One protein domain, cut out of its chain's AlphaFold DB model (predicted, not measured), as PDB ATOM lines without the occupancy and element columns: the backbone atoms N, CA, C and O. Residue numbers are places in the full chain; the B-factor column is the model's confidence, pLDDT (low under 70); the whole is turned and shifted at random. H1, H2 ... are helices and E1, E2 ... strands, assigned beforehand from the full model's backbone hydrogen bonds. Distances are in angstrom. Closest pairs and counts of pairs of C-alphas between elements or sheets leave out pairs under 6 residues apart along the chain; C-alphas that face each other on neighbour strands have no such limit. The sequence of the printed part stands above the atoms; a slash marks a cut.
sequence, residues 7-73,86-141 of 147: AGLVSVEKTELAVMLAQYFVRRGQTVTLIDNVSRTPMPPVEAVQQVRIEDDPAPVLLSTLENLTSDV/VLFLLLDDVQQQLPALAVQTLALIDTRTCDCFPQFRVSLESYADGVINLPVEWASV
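Overview. This is residues 7 to 73 and 86 to 141 of the 147 residues of an uncharacterized protein of Anaerolineaceae bacterium (UniProt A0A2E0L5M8). Two small parallel sheets of two strands each, E3 with E4 and E1 with E2, make a loose middle layer; H1 lies on one side, next to E1 and part of E3, while H5 and H3 pack on the other side of E3, with H2 beside H3. The long strand E3 runs through the middle of the domain, H4 sits at its last end, and the short H6 lies out near H1 and E4. The printed part has 123 residues, with six named helices and four named strands in the order H1 E1 E2 H2 H3 E3 H4 H5 E4 H6, and its class is mixed, helices and strands. The whole is compact, with a radius of gyration of the C-alphas of 14.6 A, and rounded, with spans of 39 by 32 by 24 A.

Along the chain. Begin at C-alpha 102, at (192.041, 252.722, 187.972), where E3 starts; it runs through residues 102 to 110, 26.3 A from first to last C-alpha. Its partner E4 is found at residues 130 to 134, 13.0 A long. Between these two strands in the chain come H4, residues 111 to 114, and H5, residues 118 to 127, the latter 14.5 A long. Before E3 stands H3, residues 86 to 97, 16.8 A long. Now go back to C-alpha 11, at (207.314, 241.270, 173.486): from there H1, the longest helix, runs through residues 11 to 26, 22.6 A in length. After it come E1, residues 32 to 36, E2, residues 50 to 53, and H2, residues 62 to 67. Last is H6, residues 138 to 141, which ends at C-alpha 141, at (196.582, 253.974, 169.215).

Arrangement. Look first at E3 and E4, parallel neighbours at 24 degrees: N 107 and O 130 are 2.8 A apart and N 134 and O 109 are 2.8 A apart, both within hydrogen-bond range. E3, H4, H5 and E4 form a strand-helix-strand unit, two parallel neighbour strands with helices between them in the chain, and its crossover is right-handed. Residues 7 to 8 form a short parallel pairing with residues 107 to 108 of E3. The closest C-alphas of E3 and H5 are those of Ala 107 and Leu 124, 5.8 A apart; for E3 and H3 they are those of Val 103 and Gln 95, at 7.5 A. H3 and H5 are close but not clearly touching, with Phe 88 and Tyr 127 closest, their C-alphas 7.2 A apart, and run the same way at a shallow tilt of 18 degrees. H2 and H3 are also close but not clearly touching, the C-alphas of Leu 63 and Val 94 being closest at 5.9 A; they run the same way at a shallow tilt of 23 degrees. On H1, find Lys 14, whose C-alpha is 7.3 A from that of Leu 108 in E3, the closest pair of these two elements. Farther along H1, Ala 22 gives the closest pair with E1, its C-alpha 6.2 A from that of Val 32. E1 and E2 are parallel neighbours at 15 degrees, with N 34 and O 50 within hydrogen-bond range at 2.8 A. E1 and E3 are apart. H6 is close to H1 but not clearly touching it, with the C-alphas of Trp 138 and Leu 17 closest at 7.2 A. In H1, H2, H3 and H5 every O i to N i+4 pair is within hydrogen-bond range; H4 and H6 are too short for such a pair.

Size, cuts and confidence. The two C-alphas farthest apart are those of Gly 29 and Cys 116, at 41.1 A. Residues 74 to 85 are not printed, and C-alphas 73 and 86 stand 22.8 A apart across this cut, which falls in the link from H2 to H3. Of the links printed whole, E1 to E2 is long, with 13 residues. The mean pLDDT of the printed part is 93.7, and no printed residue is under 70.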
ATOM      1  N   ALA A   7     199.089 243.364 177.766       97.31
ATOM      2  CA  ALA A   7     199.057 241.908 177.711       97.31
ATOM      3  C   ALA A   7     199.182 241.422 176.261       97.31
ATOM      4  O   ALA A   7     198.822 242.129 175.323       97.31
ATOM      5  N   GLY A   8     199.705 240.213 176.052       95.06
ATOM      6  CA  GLY A   8     199.902 239.665 174.707       95.06
ATOM      7  C   GLY A   8     201.162 238.823 174.568       95.06
ATOM      8  O   GLY A   8     202.060 238.867 175.411       95.06
ATOM      9  N   LEU A   9     201.253 238.087 173.459       94.31
ATOM     10  CA  LEU A   9     202.406 237.231 173.129       94.31
ATOM     11  C   LEU A   9     203.577 237.993 172.476       94.31
ATOM     12  O   LEU A   9     204.604 237.402 172.149       94.31
ATOM     13  N   VAL A  10     203.418 239.300 172.274       93.50
ATOM     14  CA  VAL A  10     204.268 240.158 171.440       93.50
ATOM     15  C   VAL A  10     205.173 241.055 172.285       93.50
ATOM     16  O   VAL A  10     204.792 242.132 172.732       93.50
ATOM     17  N   SER A  11     206.382 240.581 172.582       94.31
ATOM     18  CA  SER A  11     207.314 241.270 173.486       94.31
ATOM     19  C   SER A  11     207.781 242.630 172.960       94.31
ATOM     20  O   SER A  11     207.823 243.591 173.722       94.31
ATOM     21  N   VAL A  12     208.121 242.714 171.670       94.06
ATOM     22  CA  VAL A  12     208.679 243.932 171.062       94.06
ATOM     23  C   VAL A  12     207.631 245.037 171.051       94.06
ATOM     24  O   VAL A  12     207.879 246.129 171.550       94.06
ATOM     25  N   GLU A  13     206.431 244.724 170.581       95.12
ATOM     26  CA  GLU A  13     205.328 245.666 170.446       95.12
ATOM     27  C   GLU A  13     204.825 246.160 171.809       95.12
ATOM     28  O   GLU A  13     204.518 247.342 171.955       95.12
ATOM     29  N   LYS A  14     204.815 245.300 172.841       95.81
ATOM     30  CA  LYS A  14     204.547 245.732 174.225       95.81
ATOM     31  C   LYS A  14     205.601 246.725 174.713       95.81
ATOM     32  O   LYS A  14     205.239 247.747 175.289       95.81
ATOM     33  N   THR A  15     206.884 246.449 174.481       95.88
ATOM     34  CA  THR A  15     207.980 247.351 174.859       95.88
ATOM     35  C   THR A  15     207.887 248.687 174.123       95.88
ATOM     36  O   THR A  15     207.963 249.738 174.758       95.88
ATOM     37  N   GLU A  16     207.667 248.673 172.809       94.94
ATOM     38  CA  GLU A  16     207.507 249.890 172.006       94.94
ATOM     39  C   GLU A  16     206.334 250.741 172.498       94.94
ATOM     40  O   GLU A  16     206.507 251.929 172.791       94.94
ATOM     41  N   LEU A  17     205.156 250.132 172.659       95.81
ATOM     42  CA  LEU A  17     203.968 250.841 173.115       95.81
ATOM     43  C   LEU A  17     204.138 251.376 174.542       95.81
ATOM     44  O   LEU A  17     203.757 252.516 174.809       95.81
ATOM     45  N   ALA A  18     204.751 250.608 175.449       96.94
ATOM     46  CA  ALA A  18     205.018 251.053 176.815       96.94
ATOM     47  C   ALA A  18     205.893 252.314 176.840       96.94
ATOM     48  O   ALA A  18     205.562 253.291 177.517       96.94
ATOM     49  N   VAL A  19     206.976 252.327 176.056       96.19
ATOM     50  CA  VAL A  19     207.871 253.486 175.929       96.19
ATOM     51  C   VAL A  19     207.129 254.686 175.339       96.19
ATOM     52  O   VAL A  19     207.242 255.800 175.856       96.19
ATOM     53  N   MET A  20     206.338 254.473 174.284       95.19
ATOM     54  CA  MET A  20     205.578 255.540 173.634       95.19
ATOM     55  C   MET A  20     204.530 256.162 174.562       95.19
ATOM     56  O   MET A  20     204.445 257.391 174.642       95.19
ATOM     57  N   LEU A  21     203.777 255.337 175.297       96.25
ATOM     58  CA  LEU A  21     202.819 255.790 176.307       96.25
ATOM     59  C   LEU A  21     203.523 256.572 177.417       96.25
ATOM     60  O   LEU A  21     203.071 257.655 177.789       96.25
ATOM     61  N   ALA A  22     204.660 256.073 177.907       97.00
ATOM     62  CA  ALA A  22     205.393 256.737 178.975       97.00
ATOM     63  C   ALA A  22     205.851 258.139 178.564       97.00
ATOM     64  O   ALA A  22     205.567 259.119 179.250       97.00
ATOM     65  N   GLN A  23     206.478 258.259 177.393       95.81
ATOM     66  CA  GLN A  23     206.895 259.552 176.855       95.81
ATOM     67  C   GLN A  23     205.708 260.487 176.606       95.81
ATOM     68  O   GLN A  23     205.810 261.696 176.811       95.81
ATOM     69  N   TYR A  24     204.582 259.945 176.145       95.12
ATOM     70  CA  TYR A  24     203.378 260.721 175.895       95.12
ATOM     71  C   TYR A  24     202.825 261.359 177.175       95.12
ATOM     72  O   TYR A  24     202.556 262.561 177.182       95.12
ATOM     73  N   PHE A  25     202.716 260.595 178.264       96.00
ATOM     74  CA  PHE A  25     202.232 261.111 179.546       96.00
ATOM     75  C   PHE A  25     203.244 262.051 180.221       96.00
ATOM     76  O   PHE A  25     202.852 263.109 180.717       96.00
ATOM     77  N   VAL A  26     204.549 261.762 180.131       96.69
ATOM     78  CA  VAL A  26     205.603 262.682 180.603       96.69
ATOM     79  C   VAL A  26     205.522 264.037 179.895       96.69
ATOM     80  O   VAL A  26     205.577 265.078 180.550       96.69
ATOM     81  N   ARG A  27     205.306 264.068 178.569       95.38
ATOM     82  CA  ARG A  27     205.130 265.327 177.812       95.38
ATOM     83  C   ARG A  27     203.924 266.154 178.267       95.38
ATOM     84  O   ARG A  27     203.856 267.340 177.954       95.38
ATOM     85  N   ARG A  28     202.985 265.554 178.998       94.50
ATOM     86  CA  ARG A  28     201.817 266.222 179.590       94.50
ATOM     87  C   ARG A  28     202.003 266.588 181.059       94.50
ATOM     88  O   ARG A  28     201.056 267.037 181.695       94.50
ATOM     89  N   GLY A  29     203.218 266.434 181.580       96.50
ATOM     90  CA  GLY A  29     203.568 266.785 182.951       96.50
ATOM     91  C   GLY A  29     203.151 265.745 183.987       96.50
ATOM     92  O   GLY A  29     203.158 266.066 185.171       96.50
ATOM     93  N   GLN A  30     202.786 264.528 183.571       97.12
ATOM     94  CA  GLN A  30     202.473 263.442 184.498       97.12
ATOM     95  C   GLN A  30     203.735 262.689 184.908       97.12
ATOM     96  O   GLN A  30     204.656 262.495 184.112       97.12
ATOM     97  N   THR A  31     203.749 262.228 186.154       97.88
ATOM     98  CA  THR A  31     204.769 261.305 186.656       97.88
ATOM     99  C   THR A  31     204.438 259.883 186.211       97.88
ATOM    100  O   THR A  31     203.298 259.427 186.343       97.88
ATOM    101  N   VAL A  32     205.424 259.186 185.639       98.31
ATOM    102  CA  VAL A  32     205.227 257.860 185.040       98.31
ATOM    103  C   VAL A  32     206.209 256.850 185.617       98.31
ATOM    104  O   VAL A  32     207.415 257.105 185.665       98.31
ATOM    105  N   THR A  33     205.689 255.671 185.964       98.56
ATOM    106  CA  THR A  33     206.491 254.472 186.230       98.56
ATOM    107  C   THR A  33     206.220 253.405 185.174       98.56
ATOM    108  O   THR A  33     205.069 253.050 184.931       98.56
ATOM    109  N   LEU A  34     207.272 252.851 184.575       98.31
ATOM    110  CA  LEU A  34     207.207 251.637 183.762       98.31
ATOM    111  C   LEU A  34     207.557 250.429 184.629       98.31
ATOM    112  O   LEU A  34     208.630 250.389 185.228       98.31
ATOM    113  N   ILE A  35     206.670 249.443 184.666       98.25
ATOM    114  CA  ILE A  35     206.950 248.118 185.207       98.25
ATOM    115  C   ILE A  35     207.208 247.195 184.019       98.25
ATOM    116  O   ILE A  35     206.305 246.875 183.242       98.25
ATOM    117  N   ASP A  36     208.459 246.788 183.879       97.81
ATOM    118  CA  ASP A  36     208.914 245.887 182.839       97.81
ATOM    119  C   ASP A  36     208.933 244.448 183.366       97.81
ATOM    120  O   ASP A  36     209.752 244.097 184.215       97.81
ATOM    121  N   ASN A  37     208.029 243.619 182.851       97.50
ATOM    122  CA  ASN A  37     207.999 242.178 183.090       97.50
ATOM    123  C   ASN A  37     208.154 241.376 181.790       97.50
ATOM    124  O   ASN A  37     207.942 240.171 181.762       97.50
ATOM    125  N   VAL A  38     208.556 242.014 180.688       95.38
ATOM    126  CA  VAL A  38     208.727 241.329 179.403       95.38
ATOM    127  C   VAL A  38     209.927 240.386 179.485       95.38
ATOM    128  O   VAL A  38     211.058 240.828 179.693       95.38
ATOM    129  N   SER A  39     209.728 239.078 179.310       90.81
ATOM    130  CA  SER A  39     210.799 238.099 179.553       90.81
ATOM    131  C   SER A  39     211.877 238.097 178.463       90.81
ATOM    132  O   SER A  39     213.059 237.981 178.777       90.81
ATOM    133  N   ARG A  40     211.504 238.233 177.185       88.00
ATOM    134  CA  ARG A  40     212.453 238.092 176.057       88.00
ATOM    135  C   ARG A  40     213.303 239.320 175.758       88.00
ATOM    136  O   ARG A  40     214.443 239.183 175.319       88.00
ATOM    137  N   THR A  41     212.732 240.509 175.897       87.00
ATOM    138  CA  THR A  41     213.365 241.751 175.443       87.00
ATOM    139  C   THR A  41     213.134 242.828 176.492       87.00
ATOM    140  O   THR A  41     212.068 243.444 176.482       87.00
ATOM    141  N   PRO A  42     214.107 243.033 177.401       88.25
ATOM    142  CA  PRO A  42     214.026 244.086 178.401       88.25
ATOM    143  C   PRO A  42     213.802 245.444 177.752       88.25
ATOM    144  O   PRO A  42     214.328 245.721 176.666       88.25
ATOM    145  N   MET A  43     213.034 246.294 178.422       93.81
ATOM    146  CA  MET A  43     212.809 247.646 177.938       93.81
ATOM    147  C   MET A  43     214.111 248.449 177.952       93.81
ATOM    148  O   MET A  43     214.902 248.341 178.895       93.81
ATOM    149  N   PRO A  44     214.348 249.295 176.935       93.81
ATOM    150  CA  PRO A  44     215.428 250.259 177.007       93.81
ATOM    151  C   PRO A  44     215.142 251.296 178.108       93.81
ATOM    152  O   PRO A  44     213.978 251.564 178.433       93.81
ATOM    153  N   PRO A  45     216.186 251.937 178.661       94.19
ATOM    154  CA  PRO A  45     216.000 253.050 179.579       94.19
ATOM    155  C   PRO A  45     215.243 254.191 178.891       94.19
ATOM    156  O   PRO A  45     215.535 254.551 177.748       94.19
ATOM    157  N   VAL A  46     214.281 254.774 179.602       95.19
ATOM    158  CA  VAL A  46     213.474 255.908 179.143       95.19
ATOM    159  C   VAL A  46     213.766 257.103 180.037       95.19
ATOM    160  O   VAL A  46     213.650 257.032 181.259       95.19
ATOM    161  N   GLU A  47     214.169 258.207 179.420       92.69
ATOM    162  CA  GLU A  47     214.477 259.446 180.128       92.69
ATOM    163  C   GLU A  47     213.243 259.995 180.860       92.69
ATOM    164  O   GLU A  47     212.128 259.936 180.343       92.69
ATOM    165  N   ALA A  48     213.454 260.544 182.061       93.25
ATOM    166  CA  ALA A  48     212.414 261.130 182.913       93.25
ATOM    167  C   ALA A  48     211.272 260.170 183.317       93.25
ATOM    168  O   ALA A  48     210.205 260.619 183.732       93.25
ATOM    169  N   VAL A  49     211.503 258.855 183.239       96.88
ATOM    170  CA  VAL A  49     210.551 257.811 183.637       96.88
ATOM    171  C   VAL A  49     211.206 256.899 184.667       96.88
ATOM    172  O   VAL A  49     212.324 256.422 184.467       96.88
ATOM    173  N   GLN A  50     210.512 256.631 185.776       96.88
ATOM    174  CA  GLN A  50     210.959 255.607 186.718       96.88
ATOM    175  C   GLN A  50     210.733 254.231 186.089       96.88
ATOM    176  O   GLN A  50     209.648 253.953 185.588       96.88
ATOM    177  N   GLN A  51     211.731 253.354 186.130       97.06
ATOM    178  CA  GLN A  51     211.603 251.986 185.630       97.06
ATOM    179  C   GLN A  51     211.812 250.980 186.757       97.06
ATOM    180  O   GLN A  51     212.747 251.105 187.547       97.06
ATOM    181  N   VAL A  52     210.935 249.983 186.816       97.00
ATOM    182  CA  VAL A  52     211.000 248.851 187.739       97.00
ATOM    183  C   VAL A  52     210.987 247.578 186.908       97.00
ATOM    184  O   VAL A  52     210.097 247.384 186.088       97.00
ATOM    185  N   ARG A  53     211.972 246.706 187.114       96.38
ATOM    186  CA  ARG A  53     212.064 245.413 186.432       96.38
ATOM    187  C   ARG A  53     211.560 244.306 187.355       96.38
ATOM    188  O   ARG A  53     211.990 244.230 188.504       96.38
ATOM    189  N   ILE A  54     210.696 243.439 186.835       95.75
ATOM    190  CA  ILE A  54     210.249 242.197 187.475       95.75
ATOM    191  C   ILE A  54     210.631 241.056 186.527       95.75
ATOM    192  O   ILE A  54     210.064 240.943 185.446       95.75
ATOM    193  N   GLU A  55     211.623 240.240 186.882       88.50
ATOM    194  CA  GLU A  55     212.172 239.227 185.961       88.50
ATOM    195  C   GLU A  55     211.336 237.938 185.882       88.50
ATOM    196  O   GLU A  55     211.336 237.286 184.838       88.50
ATOM    197  N   ASP A  56     210.580 237.629 186.938       87.38
ATOM    198  CA  ASP A  56     209.836 236.375 187.107       87.38
ATOM    199  C   ASP A  56     208.312 236.599 187.161       87.38
ATOM    200  O   ASP A  56     207.788 237.589 186.644       87.38
ATOM    201  N   ASP A  57     207.583 235.658 187.765       91.75
ATOM    202  CA  ASP A  57     206.156 235.779 188.053       91.75
ATOM    203  C   ASP A  57     205.865 237.104 188.791       91.75
ATOM    204  O   ASP A  57     206.440 237.351 189.859       91.75
ATOM    205  N   PRO A  58     204.998 237.977 188.244       93.44
ATOM    206  CA  PRO A  58     204.644 239.233 188.891       93.44
ATOM    207  C   PRO A  58     203.746 239.054 190.122       93.44
ATOM    208  O   PRO A  58     203.719 239.952 190.965       93.44
ATOM    209  N   ALA A  59     203.040 237.929 190.274       94.06
ATOM    210  CA  ALA A  59     202.079 237.718 191.357       94.06
ATOM    211  C   ALA A  59     202.606 238.018 192.781       94.06
ATOM    212  O   ALA A  59     201.938 238.754 193.510       94.06
ATOM    213  N   PRO A  60     203.795 237.542 193.207       93.44
ATOM    214  CA  PRO A  60     204.291 237.781 194.566       93.44
ATOM    215  C   PRO A  60     204.682 239.235 194.869       93.44
ATOM    216  O   PRO A  60     204.831 239.582 196.041       93.44
ATOM    217  N   VAL A  61     204.910 240.074 193.853       95.31
ATOM    218  CA  VAL A  61     205.568 241.383 194.033       95.31
ATOM    219  C   VAL A  61     204.811 242.559 193.427       95.31
ATOM    220  O   VAL A  61     205.110 243.701 193.771       95.31
ATOM    221  N   LEU A  62     203.843 242.325 192.538       96.44
ATOM    222  CA  LEU A  62     203.171 243.404 191.815       96.44
ATOM    223  C   LEU A  62     202.432 244.348 192.767       96.44
ATOM    224  O   LEU A  62     202.610 245.559 192.675       96.44
ATOM    225  N   LEU A  63     201.657 243.805 193.709       96.44
ATOM    226  CA  LEU A  63     200.895 244.612 194.661       96.44
ATOM    227  C   LEU A  63     201.805 245.506 195.510       96.44
ATOM    228  O   LEU A  63     201.635 246.721 195.524       96.44
ATOM    229  N   SER A  64     202.805 244.915 196.166       95.50
ATOM    230  CA  SER A  64     203.735 245.663 197.016       95.50
ATOM    231  C   SER A  64     204.563 246.662 196.210       95.50
ATOM    232  O   SER A  64     204.891 247.737 196.706       95.50
ATOM    233  N   THR A  65     204.866 246.363 194.944       96.31
ATOM    234  CA  THR A  65     205.473 247.337 194.032       96.31
ATOM    235  C   THR A  65     204.543 248.531 193.846       96.31
ATOM    236  O   THR A  65     204.967 249.656 194.091       96.31
ATOM    237  N   LEU A  66     203.279 248.300 193.472       97.06
ATOM    238  CA  LEU A  66     202.289 249.351 193.216       97.06
ATOM    239  C   LEU A  66     202.001 250.218 194.451       97.06
ATOM    240  O   LEU A  66     201.888 251.433 194.313       97.06
ATOM    241  N   GLU A  67     201.937 249.629 195.647       96.12
ATOM    242  CA  GLU A  67     201.726 250.348 196.917       96.12
ATOM    243  C   GLU A  67     202.806 251.396 197.214       96.12
ATOM    244  O   GLU A  67     202.537 252.405 197.866       96.12
ATOM    245  N   ASN A  68     204.028 251.165 196.736       95.38
ATOM    246  CA  ASN A  68     205.171 252.042 196.978       95.38
ATOM    247  C   ASN A  68     205.371 253.098 195.878       95.38
ATOM    248  O   ASN A  68     206.297 253.908 195.970       95.38
ATOM    249  N   LEU A  69     204.538 253.102 194.831       95.94
ATOM    250  CA  LEU A  69     204.631 254.080 193.750       95.94
ATOM    251  C   LEU A  69     203.815 255.334 194.060       95.94
ATOM    252  O   LEU A  69     202.696 255.279 194.564       95.94
ATOM    253  N   THR A  70     204.370 256.484 193.689       94.62
ATOM    254  CA  THR A  70     203.706 257.793 193.790       94.62
ATOM    255  C   THR A  70     203.343 258.383 192.428       94.62
ATOM    256  O   THR A  70     202.854 259.508 192.363       94.62
ATOM    257  N   SER A  71     203.573 257.630 191.351       97.50
ATOM    258  CA  SER A  71     203.346 258.074 189.979       97.50
ATOM    259  C   SER A  71     201.859 258.225 189.649       97.50
ATOM    260  O   SER A  71     201.011 257.441 190.084       97.50
ATOM    261  N   ASP A  72     201.539 259.209 188.812       97.19
ATOM    262  CA  ASP A  72     200.188 259.431 188.294       97.19
ATOM    263  C   ASP A  72     199.748 258.265 187.404       97.19
ATOM    264  O   ASP A  72     198.604 257.800 187.493       97.19
ATOM    265  N   VAL A  73     200.677 257.782 186.572       98.06
ATOM    266  CA  VAL A  73     200.474 256.693 185.616       98.06
ATOM    267  C   VAL A  73     201.526 255.607 185.824       98.06
ATOM    268  O   VAL A  73     202.727 255.867 185.868       98.06
ATOM    269  N   VAL A  86     195.552 233.945 184.638       95.12
ATOM    270  CA  VAL A  86     196.385 234.235 185.818       95.12
ATOM    271  C   VAL A  86     196.633 235.737 185.952       95.12
ATOM    272  O   VAL A  86     196.519 236.274 187.050       95.12
ATOM    273  N   LEU A  87     196.934 236.426 184.845       96.56
ATOM    274  CA  LEU A  87     197.121 237.878 184.839       96.56
ATOM    275  C   LEU A  87     195.858 238.602 185.313       96.56
ATOM    276  O   LEU A  87     195.946 239.467 186.175       96.56
ATOM    277  N   PHE A  88     194.689 238.260 184.771       96.00
ATOM    278  CA  PHE A  88     193.445 238.947 185.117       96.00
ATOM    279  C   PHE A  88     192.990 238.651 186.549       96.00
ATOM    280  O   PHE A  88     192.526 239.570 187.215       96.00
ATOM    281  N   LEU A  89     193.200 237.430 187.061       96.25
ATOM    282  CA  LEU A  89     192.984 237.131 188.485       96.25
ATOM    283  C   LEU A  89     193.902 237.965 189.387       96.25
ATOM    284  O   LEU A  89     193.438 238.557 190.355       96.25
ATOM    285  N   LEU A  90     195.186 238.080 189.035       97.00
ATOM    286  CA  LEU A  90     196.125 238.932 189.765       97.00
ATOM    287  C   LEU A  90     195.685 240.404 189.760       97.00
ATOM    288  O   LEU A  90     195.815 241.093 190.769       97.00
ATOM    289  N   LEU A  91     195.183 240.909 188.630       97.12
ATOM    290  CA  LEU A  91     194.708 242.290 188.532       97.12
ATOM    291  C   LEU A  91     193.426 242.528 189.337       97.12
ATOM    292  O   LEU A  91     193.298 243.601 189.925       97.12
ATOM    293  N   ASP A  92     192.523 241.546 189.403       96.38
ATOM    294  CA  ASP A  92     191.342 241.596 190.273       96.38
ATOM    295  C   ASP A  92     191.759 241.664 191.751       96.38
ATOM    296  O   ASP A  92     191.344 242.574 192.470       96.38
ATOM    297  N   ASP A  93     192.686 240.801 192.183       96.38
ATOM    298  CA  ASP A  93     193.241 240.828 193.543       96.38
ATOM    299  C   ASP A  93     193.901 242.182 193.868       96.38
ATOM    300  O   ASP A  93     193.726 242.733 194.961       96.38
ATOM    301  N   VAL A  94     194.644 242.756 192.913       97.12
ATOM    302  CA  VAL A  94     195.256 244.087 193.049       97.12
ATOM    303  C   VAL A  94     194.189 245.173 193.183       97.12
ATOM    304  O   VAL A  94     194.325 246.040 194.045       97.12
ATOM    305  N   GLN A  95     193.127 245.149 192.376       95.44
ATOM    306  CA  GLN A  95     192.038 246.128 192.466       95.44
ATOM    307  C   GLN A  95     191.266 246.028 193.781       95.44
ATOM    308  O   GLN A  95     190.906 247.055 194.356       95.44
ATOM    309  N   GLN A  96     191.032 244.815 194.284       96.56
ATOM    310  CA  GLN A  96     190.369 244.615 195.572       96.56
ATOM    311  C   GLN A  96     191.181 245.218 196.727       96.56
ATOM    312  O   GLN A  96     190.604 245.806 197.645       96.56
ATOM    313  N   GLN A  97     192.511 245.105 196.677       97.00
ATOM    314  CA  GLN A  97     193.403 245.654 197.705       97.00
ATOM    315  C   GLN A  97     193.691 247.151 197.516       97.00
ATOM    316  O   GLN A  97     193.848 247.876 198.499       97.00
ATOM    317  N   LEU A  98     193.683 247.640 196.274       96.81
ATOM    318  CA  LEU A  98     193.872 249.046 195.908       96.81
ATOM    319  C   LEU A  98     192.631 249.597 195.184       96.81
ATOM    320  O   LEU A  98     192.705 249.924 194.000       96.81
ATOM    321  N   PRO A  99     191.493 249.799 195.875       94.44
ATOM    322  CA  PRO A  99     190.219 250.145 195.231       94.44
ATOM    323  C   PRO A  99     190.201 251.520 194.543       94.44
ATOM    324  O   PRO A  99     189.315 251.807 193.744       94.44
ATOM    325  N   ALA A 100     191.165 252.395 194.851       95.12
ATOM    326  CA  ALA A 100     191.330 253.687 194.184       95.12
ATOM    327  C   ALA A 100     192.187 253.610 192.902       95.12
ATOM    328  O   ALA A 100     192.344 254.618 192.209       95.12
ATOM    329  N   LEU A 101     192.784 252.450 192.603       96.88
ATOM    330  CA  LEU A 101     193.593 252.234 191.411       96.88
ATOM    331  C   LEU A 101     192.686 251.997 190.203       96.88
ATOM    332  O   LEU A 101     192.028 250.967 190.093       96.88
ATOM    333  N   ALA A 102     192.692 252.933 189.258       96.56
ATOM    334  CA  ALA A 102     192.041 252.722 187.972       96.56
ATOM    335  C   ALA A 102     192.923 251.811 187.112       96.56
ATOM    336  O   ALA A 102     193.983 252.251 186.664       96.56
ATOM    337  N   VAL A 103     192.512 250.561 186.894       97.06
ATOM    338  CA  VAL A 103     193.221 249.635 185.996       97.06
ATOM    339  C   VAL A 103     192.547 249.647 184.636       97.06
ATOM    340  O   VAL A 103     191.326 249.588 184.549       97.06
ATOM    341  N   GLN A 104     193.362 249.724 183.594       97.25
ATOM    342  CA  GLN A 104     192.967 249.503 182.215       97.25
ATOM    343  C   GLN A 104     193.885 248.445 181.617       97.25
ATOM    344  O   GLN A 104     195.103 248.493 181.787       97.25
ATOM    345  N   THR A 105     193.308 247.514 180.882       97.75
ATOM    346  CA  THR A 105     193.991 246.383 180.270       97.75
ATOM    347  C   THR A 105     193.893 246.459 178.751       97.75
ATOM    348  O   THR A 105     192.828 246.678 178.181       97.75
ATOM    349  N   LEU A 106     195.030 246.301 178.080       97.50
ATOM    350  CA  LEU A 106     195.145 246.334 176.628       97.50
ATOM    351  C   LEU A 106     195.767 245.028 176.146       97.50
ATOM    352  O   LEU A 106     196.896 244.694 176.509       97.50
ATOM    353  N   ALA A 107     195.037 244.300 175.309       96.81
ATOM    354  CA  ALA A 107     195.518 243.095 174.655       96.81
ATOM    355  C   ALA A 107     196.122 243.433 173.289       96.81
ATOM    356  O   ALA A 107     195.424 243.903 172.392       96.81
ATOM    357  N   LEU A 108     197.412 243.155 173.107       96.12
ATOM    358  CA  LEU A 108     198.093 243.249 171.819       96.12
ATOM    359  C   LEU A 108     198.069 241.873 171.146       96.12
ATOM    360  O   LEU A 108     198.677 240.913 171.632       96.12
ATOM    361  N   ILE A 109     197.364 241.782 170.020       93.88
ATOM    362  CA  ILE A 109     197.102 240.532 169.305       93.88
ATOM    363  C   ILE A 109     197.763 240.590 167.930       93.88
ATOM    364  O   ILE A 109     197.302 241.295 167.038       93.88
ATOM    365  N   ASP A 110     198.822 239.805 167.729       92.19
ATOM    366  CA  ASP A 110     199.321 239.482 166.387       92.19
ATOM    367  C   ASP A 110     198.683 238.170 165.942       92.19
ATOM    368  O   ASP A 110     199.031 237.107 166.462       92.19
ATOM    369  N   THR A 111     197.766 238.222 164.974       82.12
ATOM    370  CA  THR A 111     197.056 237.031 164.479       82.12
ATOM    371  C   THR A 111     198.018 235.958 163.971       82.12
ATOM    372  O   THR A 111     197.758 234.775 164.152       82.12
ATOM    373  N   ARG A 112     199.196 236.332 163.451       84.88
ATOM    374  CA  ARG A 112     200.209 235.368 162.980       84.88
ATOM    375  C   ARG A 112     200.773 234.507 164.110       84.88
ATOM    376  O   ARG A 112     201.210 233.387 163.863       84.88
ATOM    377  N   THR A 113     200.782 235.037 165.332       80.38
ATOM    378  CA  THR A 113     201.264 234.338 166.530       80.38
ATOM    379  C   THR A 113     200.097 233.744 167.316       80.38
ATOM    380  O   THR A 113     200.147 232.588 167.728       80.38
ATOM    381  N   CYS A 114     199.026 234.511 167.502       78.81
ATOM    382  CA  CYS A 114     197.866 234.136 168.301       78.81
ATOM    383  C   CYS A 114     196.989 233.057 167.652       78.81
ATOM    384  O   CYS A 114     196.350 232.308 168.386       78.81
ATOM    385  N   ASP A 115     196.998 232.895 166.324       81.06
ATOM    386  CA  ASP A 115     196.269 231.796 165.668       81.06
ATOM    387  C   ASP A 115     196.868 230.417 166.014       81.06
ATOM    388  O   ASP A 115     196.167 229.406 165.987       81.06
ATOM    389  N   CYS A 116     198.138 230.369 166.437       84.62
ATOM    390  CA  CYS A 116     198.756 229.164 166.998       84.62
ATOM    391  C   CYS A 116     198.304 228.874 168.443       84.62
ATOM    392  O   CYS A 116     198.512 227.767 168.939       84.62
ATOM    393  N   PHE A 117     197.682 229.848 169.120       86.81
ATOM    394  CA  PHE A 117     197.240 229.780 170.517       86.81
ATOM    395  C   PHE A 117     195.813 230.341 170.673       86.81
ATOM    396  O   PHE A 117     195.602 231.326 171.386       86.81
ATOM    397  N   PRO A 118     194.801 229.723 170.038       86.31
ATOM    398  CA  PRO A 118     193.460 230.300 169.931       86.31
ATOM    399  C   PRO A 118     192.798 230.556 171.290       86.31
ATOM    400  O   PRO A 118     192.112 231.556 171.459       86.31
ATOM    401  N   GLN A 119     193.047 229.703 172.287       89.19
ATOM    402  CA  GLN A 119     192.514 229.903 173.640       89.19
ATOM    403  C   GLN A 119     193.128 231.125 174.334       89.19
ATOM    404  O   GLN A 119     192.422 231.875 174.995       89.19
ATOM    405  N   PHE A 120     194.423 231.376 174.125       90.25
ATOM    406  CA  PHE A 120     195.105 232.548 174.676       90.25
ATOM    407  C   PHE A 120     194.501 233.842 174.121       90.25
ATOM    408  O   PHE A 120     194.238 234.784 174.864       90.25
ATOM    409  N   ARG A 121     194.244 233.860 172.808       91.25
ATOM    410  CA  ARG A 121     193.576 234.968 172.124       91.25
ATOM    411  C   ARG A 121     192.179 235.219 172.688       91.25
ATOM    412  O   ARG A 121     191.884 236.348 173.057       91.25
ATOM    413  N   VAL A 122     191.356 234.173 172.780       92.00
ATOM    414  CA  VAL A 122     189.978 234.282 173.280       92.00
ATOM    415  C   VAL A 122     189.952 234.829 174.705       92.00
ATOM    416  O   VAL A 122     189.162 235.732 174.977       92.00
ATOM    417  N   SER A 123     190.825 234.350 175.599       93.25
ATOM    418  CA  SER A 123     190.904 234.896 176.960       93.25
ATOM    419  C   SER A 123     191.276 236.381 176.950       93.25
ATOM    420  O   SER A 123     190.612 237.177 177.605       93.25
ATOM    421  N   LEU A 124     192.290 236.785 176.177       93.50
ATOM    422  CA  LEU A 124     192.665 238.198 176.071       93.50
ATOM    423  C   LEU A 124     191.524 239.076 175.548       93.50
ATOM    424  O   LEU A 124     191.244 240.111 176.139       93.50
ATOM    425  N   GLU A 125     190.857 238.661 174.470       93.06
ATOM    426  CA  GLU A 125     189.728 239.400 173.884       93.06
ATOM    427  C   GLU A 125     188.519 239.471 174.830       93.06
ATOM    428  O   GLU A 125     187.738 240.414 174.746       93.06
ATOM    429  N   SER A 126     188.353 238.488 175.721       93.62
ATOM    430  CA  SER A 126     187.215 238.429 176.649       93.62
ATOM    431  C   SER A 126     187.397 239.304 177.886       93.62
ATOM    432  O   SER A 126     186.407 239.793 178.428       93.62
ATOM    433  N   TYR A 127     188.636 239.461 178.357       93.75
ATOM    434  CA  TYR A 127     188.926 240.125 179.628       93.75
ATOM    435  C   TYR A 127     189.582 241.500 179.481       93.75
ATOM    436  O   TYR A 127     189.513 242.286 180.422       93.75
ATOM    437  N   ALA A 128     190.230 241.800 178.350       96.25
ATOM    438  CA  ALA A 128     190.870 243.096 178.157       96.25
ATOM    439  C   ALA A 128     189.849 244.208 177.870       96.25
ATOM    440  O   ALA A 128     188.909 244.016 177.102       96.25
ATOM    441  N   ASP A 129     190.092 245.402 178.413       96.06
ATOM    442  CA  ASP A 129     189.269 246.592 178.151       96.06
ATOM    443  C   ASP A 129     189.409 247.086 176.704       96.06
ATOM    444  O   ASP A 129     188.484 247.677 176.145       96.06
ATOM    445  N   GLY A 130     190.576 246.860 176.094       94.50
ATOM    446  CA  GLY A 130     190.857 247.209 174.706       94.50
ATOM    447  C   GLY A 130     191.693 246.149 173.998       94.50
ATOM    448  O   GLY A 130     192.568 245.517 174.592       94.50
ATOM    449  N   VAL A 131     191.446 245.978 172.700       94.69
ATOM    450  CA  VAL A 131     192.171 245.034 171.842       94.69
ATOM    451  C   VAL A 131     192.842 245.791 170.703       94.69
ATOM    452  O   VAL A 131     192.183 246.470 169.919       94.69
ATOM    453  N   ILE A 132     194.156 245.626 170.580       94.44
ATOM    454  CA  ILE A 132     194.976 246.195 169.514       94.44
ATOM    455  C   ILE A 132     195.430 245.049 168.616       94.44
ATOM    456  O   ILE A 132     196.258 244.223 169.005       94.44
ATOM    457  N   ASN A 133     194.890 245.004 167.401       92.56
ATOM    458  CA  ASN A 133     195.305 244.033 166.394       92.56
ATOM    459  C   ASN A 133     196.557 244.531 165.667       92.56
ATOM    460  O   ASN A 133     196.586 245.655 165.171       92.56
ATOM    461  N   LEU A 134     197.580 243.685 165.598       91.44
ATOM    462  CA  LEU A 134     198.857 243.973 164.955       91.44
ATOM    463  C   LEU A 134     198.900 243.424 163.519       91.44
ATOM    464  O   LEU A 134     198.302 242.379 163.245       91.44
ATOM    465  N   PRO A 135     199.652 244.068 162.605       88.56
ATOM    466  CA  PRO A 135     200.438 245.289 162.813       88.56
ATOM    467  C   PRO A 135     199.559 246.547 162.889       88.56
ATOM    468  O   PRO A 135     198.484 246.596 162.296       88.56
ATOM    469  N   VAL A 136     200.044 247.580 163.579       87.38
ATOM    470  CA  VAL A 136     199.328 248.851 163.756       87.38
ATOM    471  C   VAL A 136     200.278 250.040 163.630       87.38
ATOM    472  O   VAL A 136     201.485 249.911 163.830       87.38
ATOM    473  N   GLU A 137     199.726 251.208 163.317       87.00
ATOM    474  CA  GLU A 137     200.430 252.479 163.437       87.00
ATOM    475  C   GLU A 137     200.195 253.064 164.837       87.00
ATOM    476  O   GLU A 137     199.080 253.420 165.207       87.00
ATOM    477  N   TRP A 138     201.249 253.169 165.646       86.38
ATOM    478  CA  TRP A 138     201.109 253.543 167.056       86.38
ATOM    479  C   TRP A 138     200.522 254.938 167.296       86.38
ATOM    480  O   TRP A 138     199.924 255.178 168.344       86.38
ATOM    481  N   ALA A 139     200.665 255.860 166.339       82.00
ATOM    482  CA  ALA A 139     200.136 257.216 166.458       82.00
ATOM    483  C   ALA A 139     198.613 257.228 166.680       82.00
ATOM    484  O   ALA A 139     198.143 257.958 167.548       82.00
ATOM    485  N   SER A 140     197.860 256.376 165.972       79.00
ATOM    486  CA  SER A 140     196.405 256.283 166.138       79.00
ATOM    487  C   SER A 140     196.004 255.629 167.462       79.00
ATOM    488  O   SER A 140     194.980 255.972 168.038       79.00
ATOM    489  N   VAL A 141     196.830 254.712 167.968       82.50
ATOM    490  CA  VAL A 141     196.582 253.974 169.215       82.50
ATOM    491  C   VAL A 141     196.778 254.865 170.449       82.50
ATOM    492  O   VAL A 141     196.022 254.775 171.416       82.50
TER     493      VAL A 141